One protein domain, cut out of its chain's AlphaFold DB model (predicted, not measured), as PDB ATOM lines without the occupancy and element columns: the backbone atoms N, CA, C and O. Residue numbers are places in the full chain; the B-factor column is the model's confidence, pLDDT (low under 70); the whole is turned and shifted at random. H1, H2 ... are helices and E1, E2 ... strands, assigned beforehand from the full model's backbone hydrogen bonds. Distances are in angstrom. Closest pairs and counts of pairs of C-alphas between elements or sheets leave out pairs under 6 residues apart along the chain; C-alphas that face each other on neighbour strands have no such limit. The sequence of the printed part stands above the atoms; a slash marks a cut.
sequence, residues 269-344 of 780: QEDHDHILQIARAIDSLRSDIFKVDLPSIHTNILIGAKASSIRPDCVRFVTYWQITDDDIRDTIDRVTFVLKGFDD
ATOM      1  N   GLN A 269     138.813 189.249 238.721       92.88
ATOM      2  CA  GLN A 269     138.049 190.494 238.684       92.88
ATOM      3  C   GLN A 269     136.730 190.328 237.913       92.88
ATOM      4  O   GLN A 269     135.713 190.843 238.361       92.88
ATOM      5  N   GLU A 270     136.714 189.549 236.827       92.00
ATOM      6  CA  GLU A 270     135.494 189.249 236.065       92.00
ATOM      7  C   GLU A 270     134.469 188.521 236.944       92.00
ATOM      8  O   GLU A 270     133.297 188.888 236.973       92.00
ATOM      9  N   ASP A 271     134.913 187.552 237.754       92.50
ATOM     10  CA  ASP A 271     134.026 186.842 238.683       92.50
ATOM     11  C   ASP A 271     133.416 187.808 239.723       92.50
ATOM     12  O   ASP A 271     132.250 187.652 240.108       92.50
ATOM     13  N   HIS A 272     134.184 188.807 240.182       93.12
ATOM     14  CA  HIS A 272     133.717 189.845 241.119       93.12
ATOM     15  C   HIS A 272     132.731 190.803 240.446       93.12
ATOM     16  O   HIS A 272     131.754 191.228 241.064       93.12
ATOM     17  N   ASP A 273     132.951 191.112 239.173       92.56
ATOM     18  CA  ASP A 273     132.073 191.981 238.401       92.56
ATOM     19  C   ASP A 273     130.744 191.272 238.097       92.56
ATOM     20  O   ASP A 273     129.678 191.853 238.306       92.56
ATOM     21  N   HIS A 274     130.777 189.995 237.710       93.38
ATOM     22  CA  HIS A 274     129.588 189.170 237.465       93.38
ATOM     23  C   HIS A 274     128.688 189.059 238.700       93.38
ATOM     24  O   HIS A 274     127.472 189.252 238.619       93.38
ATOM     25  N   ILE A 275     129.265 188.790 239.874       92.31
ATOM     26  CA  ILE A 275     128.463 188.682 241.098       92.31
ATOM     27  C   ILE A 275     127.881 190.040 241.511       92.31
ATOM     28  O   ILE A 275     126.760 190.107 242.020       92.31
ATOM     29  N   LEU A 276     128.603 191.133 241.240       91.81
ATOM     30  CA  LEU A 276     128.116 192.487 241.466       91.81
ATOM     31  C   LEU A 276     126.974 192.847 240.505       91.81
ATOM     32  O   LEU A 276     126.046 193.547 240.911       91.81
ATOM     33  N   GLN A 277     127.001 192.358 239.261       90.81
ATOM     34  CA  GLN A 277     125.888 192.506 238.317       90.81
ATOM     35  C   GLN A 277     124.625 191.803 238.828       90.81
ATOM     36  O   GLN A 277     123.577 192.446 238.915       90.81
ATOM     37  N   ILE A 278     124.735 190.536 239.255       89.44
ATOM     38  CA  ILE A 278     123.616 189.790 239.861       89.44
ATOM     39  C   ILE A 278     123.064 190.557 241.067       89.44
ATOM     40  O   ILE A 278     121.859 190.778 241.182       89.44
ATOM     41  N   ALA A 279     123.948 191.011 241.952       89.00
ATOM     42  CA  ALA A 279     123.557 191.729 243.153       89.00
ATOM     43  C   ALA A 279     122.814 193.039 242.861       89.00
ATOM     44  O   ALA A 279     121.798 193.319 243.494       89.00
ATOM     45  N   ARG A 280     123.299 193.832 241.897       90.56
ATOM     46  CA  ARG A 280     122.654 195.085 241.471       90.56
ATOM     47  C   ARG A 280     121.295 194.832 240.842       90.56
ATOM     48  O   ARG A 280     120.367 195.590 241.108       90.56
ATOM     49  N   ALA A 281     121.173 193.785 240.029       87.69
ATOM     50  CA  ALA A 281     119.899 193.423 239.428       87.69
ATOM     51  C   ALA A 281     118.873 193.071 240.509       87.69
ATOM     52  O   ALA A 281     117.779 193.625 240.515       87.69
ATOM     53  N   ILE A 282     119.259 192.251 241.487       85.00
ATOM     54  CA  ILE A 282     118.394 191.890 242.613       85.00
ATOM     55  C   ILE A 282     118.015 193.119 243.454       85.00
ATOM     56  O   ILE A 282     116.836 193.315 243.746       85.00
ATOM     57  N   ASP A 283     118.979 193.972 243.814       86.25
ATOM     58  CA  ASP A 283     118.717 195.198 244.585       86.25
ATOM     59  C   ASP A 283     117.782 196.164 243.831       86.25
ATOM     60  O   ASP A 283     116.885 196.772 244.419       86.25
ATOM     61  N   SER A 284     117.911 196.240 242.499       85.81
ATOM     62  CA  SER A 284     117.061 197.088 241.654       85.81
ATOM     63  C   SER A 284     115.583 196.686 241.659       85.81
ATOM     64  O   SER A 284     114.723 197.545 241.451       85.81
ATOM     65  N   LEU A 285     115.274 195.417 241.953       81.06
ATOM     66  CA  LEU A 285     113.896 194.936 242.084       81.06
ATOM     67  C   LEU A 285     113.215 195.463 243.348       81.06
ATOM     68  O   LEU A 285     111.988 195.483 243.397       81.06
ATOM     69  N   ARG A 286     113.993 195.899 244.354       79.62
ATOM     70  CA  ARG A 286     113.499 196.371 245.659       79.62
ATOM     71  C   ARG A 286     112.498 195.408 246.312       79.62
ATOM     72  O   ARG A 286     111.557 195.855 246.961       79.62
ATOM     73  N   SER A 287     112.698 194.102 246.131       74.94
ATOM     74  CA  SER A 287     111.804 193.090 246.693       74.94
ATOM     75  C   SER A 287     111.850 193.124 248.220       74.94
ATOM     76  O   SER A 287     112.921 193.182 248.837       74.94
ATOM     77  N   ASP A 288     110.679 193.037 248.846       69.19
ATOM     78  CA  ASP A 288     110.576 192.910 250.298       69.19
ATOM     79  C   ASP A 288     110.970 191.513 250.777       69.19
ATOM     80  O   ASP A 288     111.225 191.329 251.965       69.19
ATOM     81  N   ILE A 289     111.060 190.536 249.874       70.25
ATOM     82  CA  ILE A 289     111.337 189.142 250.212       70.25
ATOM     83  C   ILE A 289     112.836 188.886 250.261       70.25
ATOM     84  O   ILE A 289     113.281 188.199 251.176       70.25
ATOM     85  N   PHE A 290     113.615 189.433 249.327       76.25
ATOM     86  CA  PHE A 290     115.036 189.124 249.181       76.25
ATOM     87  C   PHE A 290     115.880 190.397 249.147       76.25
ATOM     88  O   PHE A 290     115.790 191.187 248.210       76.25
ATOM     89  N   LYS A 291     116.718 190.584 250.172       76.50
ATOM     90  CA  LYS A 291     117.546 191.787 250.328       76.50
ATOM     91  C   LYS A 291     119.020 191.477 250.126       76.50
ATOM     92  O   LYS A 291     119.530 190.457 250.600       76.50
ATOM     93  N   VAL A 292     119.698 192.401 249.454       82.12
ATOM     94  CA  VAL A 292     121.134 192.356 249.184       82.12
ATOM     95  C   VAL A 292     121.781 193.622 249.732       82.12
ATOM     96  O   VAL A 292     121.288 194.723 249.521       82.12
ATOM     97  N   ASP A 293     122.896 193.469 250.442       81.88
ATOM     98  CA  ASP A 293     123.700 194.589 250.934       81.88
ATOM     99  C   ASP A 293     124.867 194.835 249.962       81.88
ATOM    100  O   ASP A 293     125.913 194.182 250.053       81.88
ATOM    101  N   LEU A 294     124.662 195.731 248.988       83.06
ATOM    102  CA  LEU A 294     125.614 196.012 247.901       83.06
ATOM    103  C   LEU A 294     127.008 196.468 248.376       83.06
ATOM    104  O   LEU A 294     127.990 195.897 247.895       83.06
ATOM    105  N   PRO A 295     127.156 197.431 249.316       80.69
ATOM    106  CA  PRO A 295     128.464 197.837 249.859       80.69
ATOM    107  C   PRO A 295     129.282 196.695 250.462       80.69
ATOM    108  O   PRO A 295     130.479 196.816 250.700       80.69
ATOM    109  N   SER A 296     128.605 195.599 250.759       77.69
ATOM    110  CA  SER A 296     129.096 194.477 251.521       77.69
ATOM    111  C   SER A 296     129.707 193.386 250.616       77.69
ATOM    112  O   SER A 296     130.340 192.451 251.112       77.69
ATOM    113  N   ILE A 297     129.569 193.502 249.297       85.50
ATOM    114  CA  ILE A 297     130.049 192.513 248.329       85.50
ATOM    115  C   ILE A 297     131.496 192.830 247.968       85.50
ATOM    116  O   ILE A 297     131.786 193.870 247.380       85.50
ATOM    117  N   HIS A 298     132.414 191.946 248.359       85.56
ATOM    118  CA  HIS A 298     133.847 192.146 248.125       85.56
ATOM    119  C   HIS A 298     134.415 191.199 247.061       85.56
ATOM    120  O   HIS A 298     135.363 191.542 246.376       85.56
ATOM    121  N   THR A 299     133.898 189.979 246.937       88.75
ATOM    122  CA  THR A 299     134.487 188.944 246.066       88.75
ATOM    123  C   THR A 299     133.398 188.203 245.312       88.75
ATOM    124  O   THR A 299     132.245 188.605 245.385       88.75
ATOM    125  N   ASN A 300     133.739 187.097 244.646       88.88
ATOM    126  CA  ASN A 300     132.852 186.231 243.864       88.88
ATOM    127  C   ASN A 300     131.760 185.485 244.661       88.88
ATOM    128  O   ASN A 300     131.256 184.465 244.193       88.88
ATOM    129  N   ILE A 301     131.419 185.929 245.872       87.25
ATOM    130  CA  ILE A 301     130.386 185.331 246.722       87.25
ATOM    131  C   ILE A 301     129.363 186.407 247.077       87.25
ATOM    132  O   ILE A 301     129.714 187.456 247.612       87.25
ATOM    133  N   LEU A 302     128.088 186.097 246.864       85.12
ATOM    134  CA  LEU A 302     126.953 186.881 247.339       85.12
ATOM    135  C   LEU A 302     126.087 185.998 248.234       85.12
ATOM    136  O   LEU A 302     125.735 184.886 247.856       85.12
ATOM    137  N   ILE A 303     125.717 186.506 249.406       79.75
ATOM    138  CA  ILE A 303     124.681 185.918 250.257       79.75
ATOM    139  C   ILE A 303     123.528 186.914 250.290       79.75
ATOM    140  O   ILE A 303     123.717 188.040 250.748       79.75
ATOM    141  N   GLY A 304     122.353 186.515 249.813       64.38
ATOM    142  CA  GLY A 304     121.134 187.297 250.007       64.38
ATOM    143  C   GLY A 304     120.218 186.649 251.038       64.38
ATOM    144  O   GLY A 304     120.183 185.422 251.181       64.38
ATOM    145  N   ALA A 305     119.531 187.489 251.810       58.81
ATOM    146  CA  ALA A 305     118.762 187.080 252.981       58.81
ATOM    147  C   ALA A 305     117.266 187.359 252.796       58.81
ATOM    148  O   ALA A 305     116.879 188.413 252.282       58.81
ATOM    149  N   LYS A 306     116.427 186.428 253.272       53.00
ATOM    150  CA  LYS A 306     114.974 186.601 253.334       53.00
ATOM    151  C   LYS A 306     114.586 187.574 254.458       53.00
ATOM    152  O   LYS A 306     115.098 187.449 255.570       53.00
ATOM    153  N   ALA A 307     113.688 188.531 254.210       45.31
ATOM    154  CA  ALA A 307     113.446 189.658 255.129       45.31
ATOM    155  C   ALA A 307     112.742 189.332 256.465       45.31
ATOM    156  O   ALA A 307     112.649 190.204 257.328       45.31
ATOM    157  N   SER A 308     112.267 188.104 256.685       40.78
ATOM    158  CA  SER A 308     111.549 187.739 257.911       40.78
ATOM    159  C   SER A 308     111.968 186.368 258.443       40.78
ATOM    160  O   SER A 308     111.393 185.354 258.048       40.78
ATOM    161  N   SER A 309     112.950 186.341 259.353       30.88
ATOM    162  CA  SER A 309     112.997 185.525 260.587       30.88
ATOM    163  C   SER A 309     114.423 185.414 261.138       30.88
ATOM    164  O   SER A 309     115.413 185.574 260.438       30.88
ATOM    165  N   ILE A 310     114.509 185.114 262.434       42.06
ATOM    166  CA  ILE A 310     115.693 185.098 263.315       42.06
ATOM    167  C   ILE A 310     116.745 184.000 262.955       42.06
ATOM    168  O   ILE A 310     117.701 183.789 263.700       42.06
ATOM    169  N   ARG A 311     116.635 183.337 261.789       40.19
ATOM    170  CA  ARG A 311     117.670 182.520 261.108       40.19
ATOM    171  C   ARG A 311     117.423 182.537 259.587       40.19
ATOM    172  O   ARG A 311     116.254 182.574 259.208       40.19
ATOM    173  N   PRO A 312     118.453 182.506 258.721       46.50
ATOM    174  CA  PRO A 312     118.251 182.798 257.311       46.50
ATOM    175  C   PRO A 312     118.013 181.533 256.474       46.50
ATOM    176  O   PRO A 312     118.895 180.690 256.356       46.50
ATOM    177  N   ASP A 313     116.873 181.474 255.787       57.69
ATOM    178  CA  ASP A 313     116.826 180.879 254.448       57.69
ATOM    179  C   ASP A 313     117.635 181.822 253.531       57.69
ATOM    180  O   ASP A 313     117.081 182.734 252.913       57.69
ATOM    181  N   CYS A 314     118.968 181.720 253.550       65.31
ATOM    182  CA  CYS A 314     119.837 182.523 252.687       65.31
ATOM    183  C   CYS A 314     120.179 181.771 251.404       65.31
ATOM    184  O   CYS A 314     120.532 180.593 251.437       65.31
ATOM    185  N   VAL A 315     120.155 182.483 250.279       74.19
ATOM    186  CA  VAL A 315     120.652 181.963 249.003       74.19
ATOM    187  C   VAL A 315     122.061 182.494 248.796       74.19
ATOM    188  O   VAL A 315     122.295 183.703 248.886       74.19
ATOM    189  N   ARG A 316     123.004 181.587 248.528       83.00
ATOM    190  CA  ARG A 316     124.393 181.931 248.229       83.00
ATOM    191  C   ARG A 316     124.684 181.733 246.746       83.00
ATOM    192  O   ARG A 316     124.651 180.608 246.258       83.00
ATOM    193  N   PHE A 317     125.053 182.815 246.075       86.31
ATOM    194  CA  PHE A 317     125.549 182.814 244.704       86.31
ATOM    195  C   PHE A 317     127.080 182.822 244.718       86.31
ATOM    196  O   PHE A 317     127.693 183.530 245.522       86.31
ATOM    197  N   VAL A 318     127.702 182.027 243.845       88.62
ATOM    198  CA  VAL A 318     129.162 181.977 243.684       88.62
ATOM    199  C   VAL A 318     129.506 181.888 242.202       88.62
ATOM    200  O   VAL A 318     129.047 180.965 241.534       88.62
ATOM    201  N   THR A 319     130.338 182.804 241.709       89.81
ATOM    202  CA  THR A 319     130.800 182.824 240.312       89.81
ATOM    203  C   THR A 319     132.180 182.181 240.144       89.81
ATOM    204  O   THR A 319     133.000 182.183 241.070       89.81
ATOM    205  N   TYR A 320     132.424 181.563 238.984       88.25
ATOM    206  CA  TYR A 320     133.688 180.907 238.631       88.25
ATOM    207  C   TYR A 320     133.917 180.919 237.114       88.25
ATOM    208  O   TYR A 320     133.020 181.251 236.348       88.25
ATOM    209  N   TRP A 321     135.107 180.481 236.689       82.56
ATOM    210  CA  TRP A 321     135.633 180.620 235.325       82.56
ATOM    211  C   TRP A 321     134.720 180.223 234.159       82.56
ATOM    212  O   TRP A 321     134.824 180.821 233.097       82.56
ATOM    213  N   GLN A 322     133.850 179.230 234.321       86.31
ATOM    214  CA  GLN A 322     133.011 178.749 233.218       86.31
ATOM    215  C   GLN A 322     131.683 179.503 233.092       86.31
ATOM    216  O   GLN A 322     130.911 179.190 232.195       86.31
ATOM    217  N   ILE A 323     131.410 180.459 233.984       88.88
ATOM    218  CA  ILE A 323     130.187 181.258 233.942       88.88
ATOM    219  C   ILE A 323     130.393 182.428 232.986       88.88
ATOM    220  O   ILE A 323     131.237 183.296 233.225       88.88
ATOM    221  N   THR A 324     129.604 182.437 231.919       90.06
ATOM    222  CA  THR A 324     129.623 183.458 230.871       90.06
ATOM    223  C   THR A 324     128.677 184.618 231.189       90.06
ATOM    224  O   THR A 324     127.792 184.498 232.034       90.06
ATOM    225  N   ASP A 325     128.818 185.740 230.476       89.00
ATOM    226  CA  ASP A 325     127.868 186.860 230.553       89.00
ATOM    227  C   ASP A 325     126.423 186.431 230.227       89.00
ATOM    228  O   ASP A 325     125.467 186.980 230.775       89.00
ATOM    229  N   ASP A 326     126.243 185.440 229.349       90.06
ATOM    230  CA  ASP A 326     124.929 184.902 228.976       90.06
ATOM    231  C   ASP A 326     124.285 184.168 230.153       90.06
ATOM    232  O   ASP A 326     123.112 184.391 230.449       90.06
ATOM    233  N   ASP A 327     125.076 183.378 230.883       92.25
ATOM    234  CA  ASP A 327     124.629 182.694 232.099       92.25
ATOM    235  C   ASP A 327     124.246 183.698 233.194       92.25
ATOM    236  O   ASP A 327     123.274 183.492 233.926       92.25
ATOM    237  N   ILE A 328     124.989 184.808 233.308       91.69
ATOM    238  CA  ILE A 328     124.666 185.897 234.240       91.69
ATOM    239  C   ILE A 328     123.339 186.554 233.861       91.69
ATOM    240  O   ILE A 328     122.500 186.763 234.740       91.69
ATOM    241  N   ARG A 329     123.114 186.835 232.573       89.00
ATOM    242  CA  ARG A 329     121.852 187.409 232.083       89.00
ATOM    243  C   ARG A 329     120.665 186.477 232.321       89.00
ATOM    244  O   ARG A 329     119.695 186.911 232.936       89.00
ATOM    245  N   ASP A 330     120.773 185.203 231.949       89.81
ATOM    246  CA  ASP A 330     119.719 184.205 232.198       89.81
ATOM    247  C   ASP A 330     119.446 184.042 233.703       89.81
ATOM    248  O   ASP A 330     118.295 183.987 234.141       89.81
ATOM    249  N   THR A 331     120.493 184.059 234.536       88.62
ATOM    250  CA  THR A 331     120.341 184.032 236.000       88.62
ATOM    251  C   THR A 331     119.564 185.245 236.502       88.62
ATOM    252  O   THR A 331     118.642 185.094 237.307       88.62
ATOM    253  N   ILE A 332     119.909 186.448 236.035       87.50
ATOM    254  CA  ILE A 332     119.212 187.686 236.403       87.50
ATOM    255  C   ILE A 332     117.744 187.626 235.973       87.50
ATOM    256  O   ILE A 332     116.871 187.945 236.785       87.50
ATOM    257  N   ASP A 333     117.460 187.182 234.749       84.62
ATOM    258  CA  ASP A 333     116.101 187.097 234.210       84.62
ATOM    259  C   ASP A 333     115.246 186.107 235.005       84.62
ATOM    260  O   ASP A 333     114.129 186.437 235.415       84.62
ATOM    261  N   ARG A 334     115.788 184.927 235.327       85.62
ATOM    262  CA  ARG A 334     115.089 183.911 236.127       85.62
ATOM    263  C   ARG A 334     114.867 184.350 237.566       85.62
ATOM    264  O   ARG A 334     113.761 184.200 238.079       85.62
ATOM    265  N   VAL A 335     115.887 184.905 238.224       82.44
ATOM    266  CA  VAL A 335     115.745 185.420 239.597       82.44
ATOM    267  C   VAL A 335     114.721 186.554 239.624       82.44
ATOM    268  O   VAL A 335     113.864 186.582 240.505       82.44
ATOM    269  N   THR A 336     114.746 187.438 238.627       81.50
ATOM    270  CA  THR A 336     113.762 188.515 238.474       81.50
ATOM    271  C   THR A 336     112.354 187.976 238.267       81.50
ATOM    272  O   THR A 336     111.428 188.449 238.923       81.50
ATOM    273  N   PHE A 337     112.179 186.993 237.384       79.56
ATOM    274  CA  PHE A 337     110.887 186.358 237.126       79.56
ATOM    275  C   PHE A 337     110.312 185.728 238.396       79.56
ATOM    276  O   PHE A 337     109.161 185.986 238.743       79.56
ATOM    277  N   VAL A 338     111.133 184.972 239.130       78.38
ATOM    278  CA  VAL A 338     110.728 184.326 240.383       78.38
ATOM    279  C   VAL A 338     110.346 185.369 241.432       78.38
ATOM    280  O   VAL A 338     109.250 185.301 241.981       78.38
ATOM    281  N   LEU A 339     111.208 186.358 241.696       74.44
ATOM    282  CA  LEU A 339     110.940 187.377 242.716       74.44
ATOM    283  C   LEU A 339     109.707 188.229 242.375       74.44
ATOM    284  O   LEU A 339     108.888 188.465 243.258       74.44
ATOM    285  N   LYS A 340     109.514 188.604 241.101       72.94
ATOM    286  CA  LYS A 340     108.292 189.293 240.648       72.94
ATOM    287  C   LYS A 340     107.048 188.424 240.800       72.94
ATOM    288  O   LYS A 340     106.037 188.909 241.290       72.94
ATOM    289  N   GLY A 341     107.123 187.144 240.429       67.38
ATOM    290  CA  GLY A 341     106.015 186.202 240.593       67.38
ATOM    291  C   GLY A 341     105.584 186.053 242.054       67.38
ATOM    292  O   GLY A 341     104.389 186.030 242.342       67.38
ATOM    293  N   PHE A 342     106.544 186.034 242.985       64.88
ATOM    294  CA  PHE A 342     106.258 186.045 244.421       64.88
ATOM    295  C   PHE A 342     105.675 187.385 244.894       64.88
ATOM    296  O   PHE A 342     104.671 187.385 245.605       64.88
ATOM    297  N   ASP A 343     106.238 188.522 244.484       61.66
ATOM    298  CA  ASP A 343     105.711 189.837 244.874       61.66
ATOM    299  C   ASP A 343     104.288 190.079 244.314       61.66
ATOM    300  O   ASP A 343     103.453 190.694 244.983       61.66
ATOM    301  N   ASP A 344     103.956 189.540 243.133       60.09
ATOM    302  CA  ASP A 344     102.617 189.635 242.537       60.09
ATOM    303  C   ASP A 344     101.602 188.645 243.140       60.09
ATOM    304  O   ASP A 344     100.441 189.020 243.333       60.09
TER     305      ASP A 344
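This is residues 269 to 344 of the 780 residues of the protein "HRDC domain-containing protein" of Tribolium castaneum (UniProt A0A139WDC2). Two helices, H1 and H2, run side by side and the same way, and a two-stranded hairpin, E1 and E2, packs along H1 with its strand E1 nearer by contacts than E2. Between H1 and the hairpin, residues 285 to 300 make a long stretch with no named element that folds back to E1. The printed part has 76 residues with two named helices and two named strands, in the order H1, E1, E2, H2; the sheet, in the order E1 - E2, is antiparallel, and the class is mixed, helices and strands. The whole is compact and rounded, with a radius of gyration of the C-alphas of 12.2 A and spans of 33 by 24 by 18 A.

H1, residues 269 to 284, and E1, residues 301 to 306, have 4 pairs of C-alphas within 8 A, the closest being those of Ile 275 and Leu 302, 6.7 A apart. In the long link between them, residues 290 to 291 make a short antiparallel pairing with residues 305 to 306 of E1. E2, residues 314 to 318, forms a hairpin with E1; they are antiparallel neighbours, with 162 degrees between their N-to-C directions. Across this pair, N 302 and O 317 are 2.9 A apart and N 317 and O 302 are 2.8 A apart, both within hydrogen-bond range. H1 and E2 have 2 pairs of C-alphas within 8 A, the closest being those of Ile 275 and Val 318, 7.2 A apart. H2, residues 325 to 344, touches H1 with 11 pairs of C-alphas within 8 A, the closest being those of Ile 278 and Ile 332, 6.0 A apart. The two helices run the same way at a shallow tilt of 20 degrees. H2 and E1 are apart. In H1 and H2 every O i to N i+4 pair is within hydrogen-bond range.

H1 begins at C-alpha 269, at (138.049, 190.494, 238.684), and is 22.2 A long from first to last C-alpha. E1 runs 16.8 A from C-alpha 301, at (130.386, 185.331, 246.722), to C-alpha 306. E2 runs 13.0 A from C-alpha 314 to C-alpha 318. H2, the longest helix with 20 residues, runs 28.1 A and ends at C-alpha 344, at (102.617, 189.635, 242.537).

The C-alphas of Gln 269 and Asp 344, 35.7 A apart, are the two farthest apart. The printed part has no cut. The link from H1 to E1, 16 residues, is long; those from E1 to E2 and from E2 to H2 are short. The mean pLDDT of the printed part is 78.9, and it is under 70 at residue 288, residues 304 to 314 and residues 341 to 344.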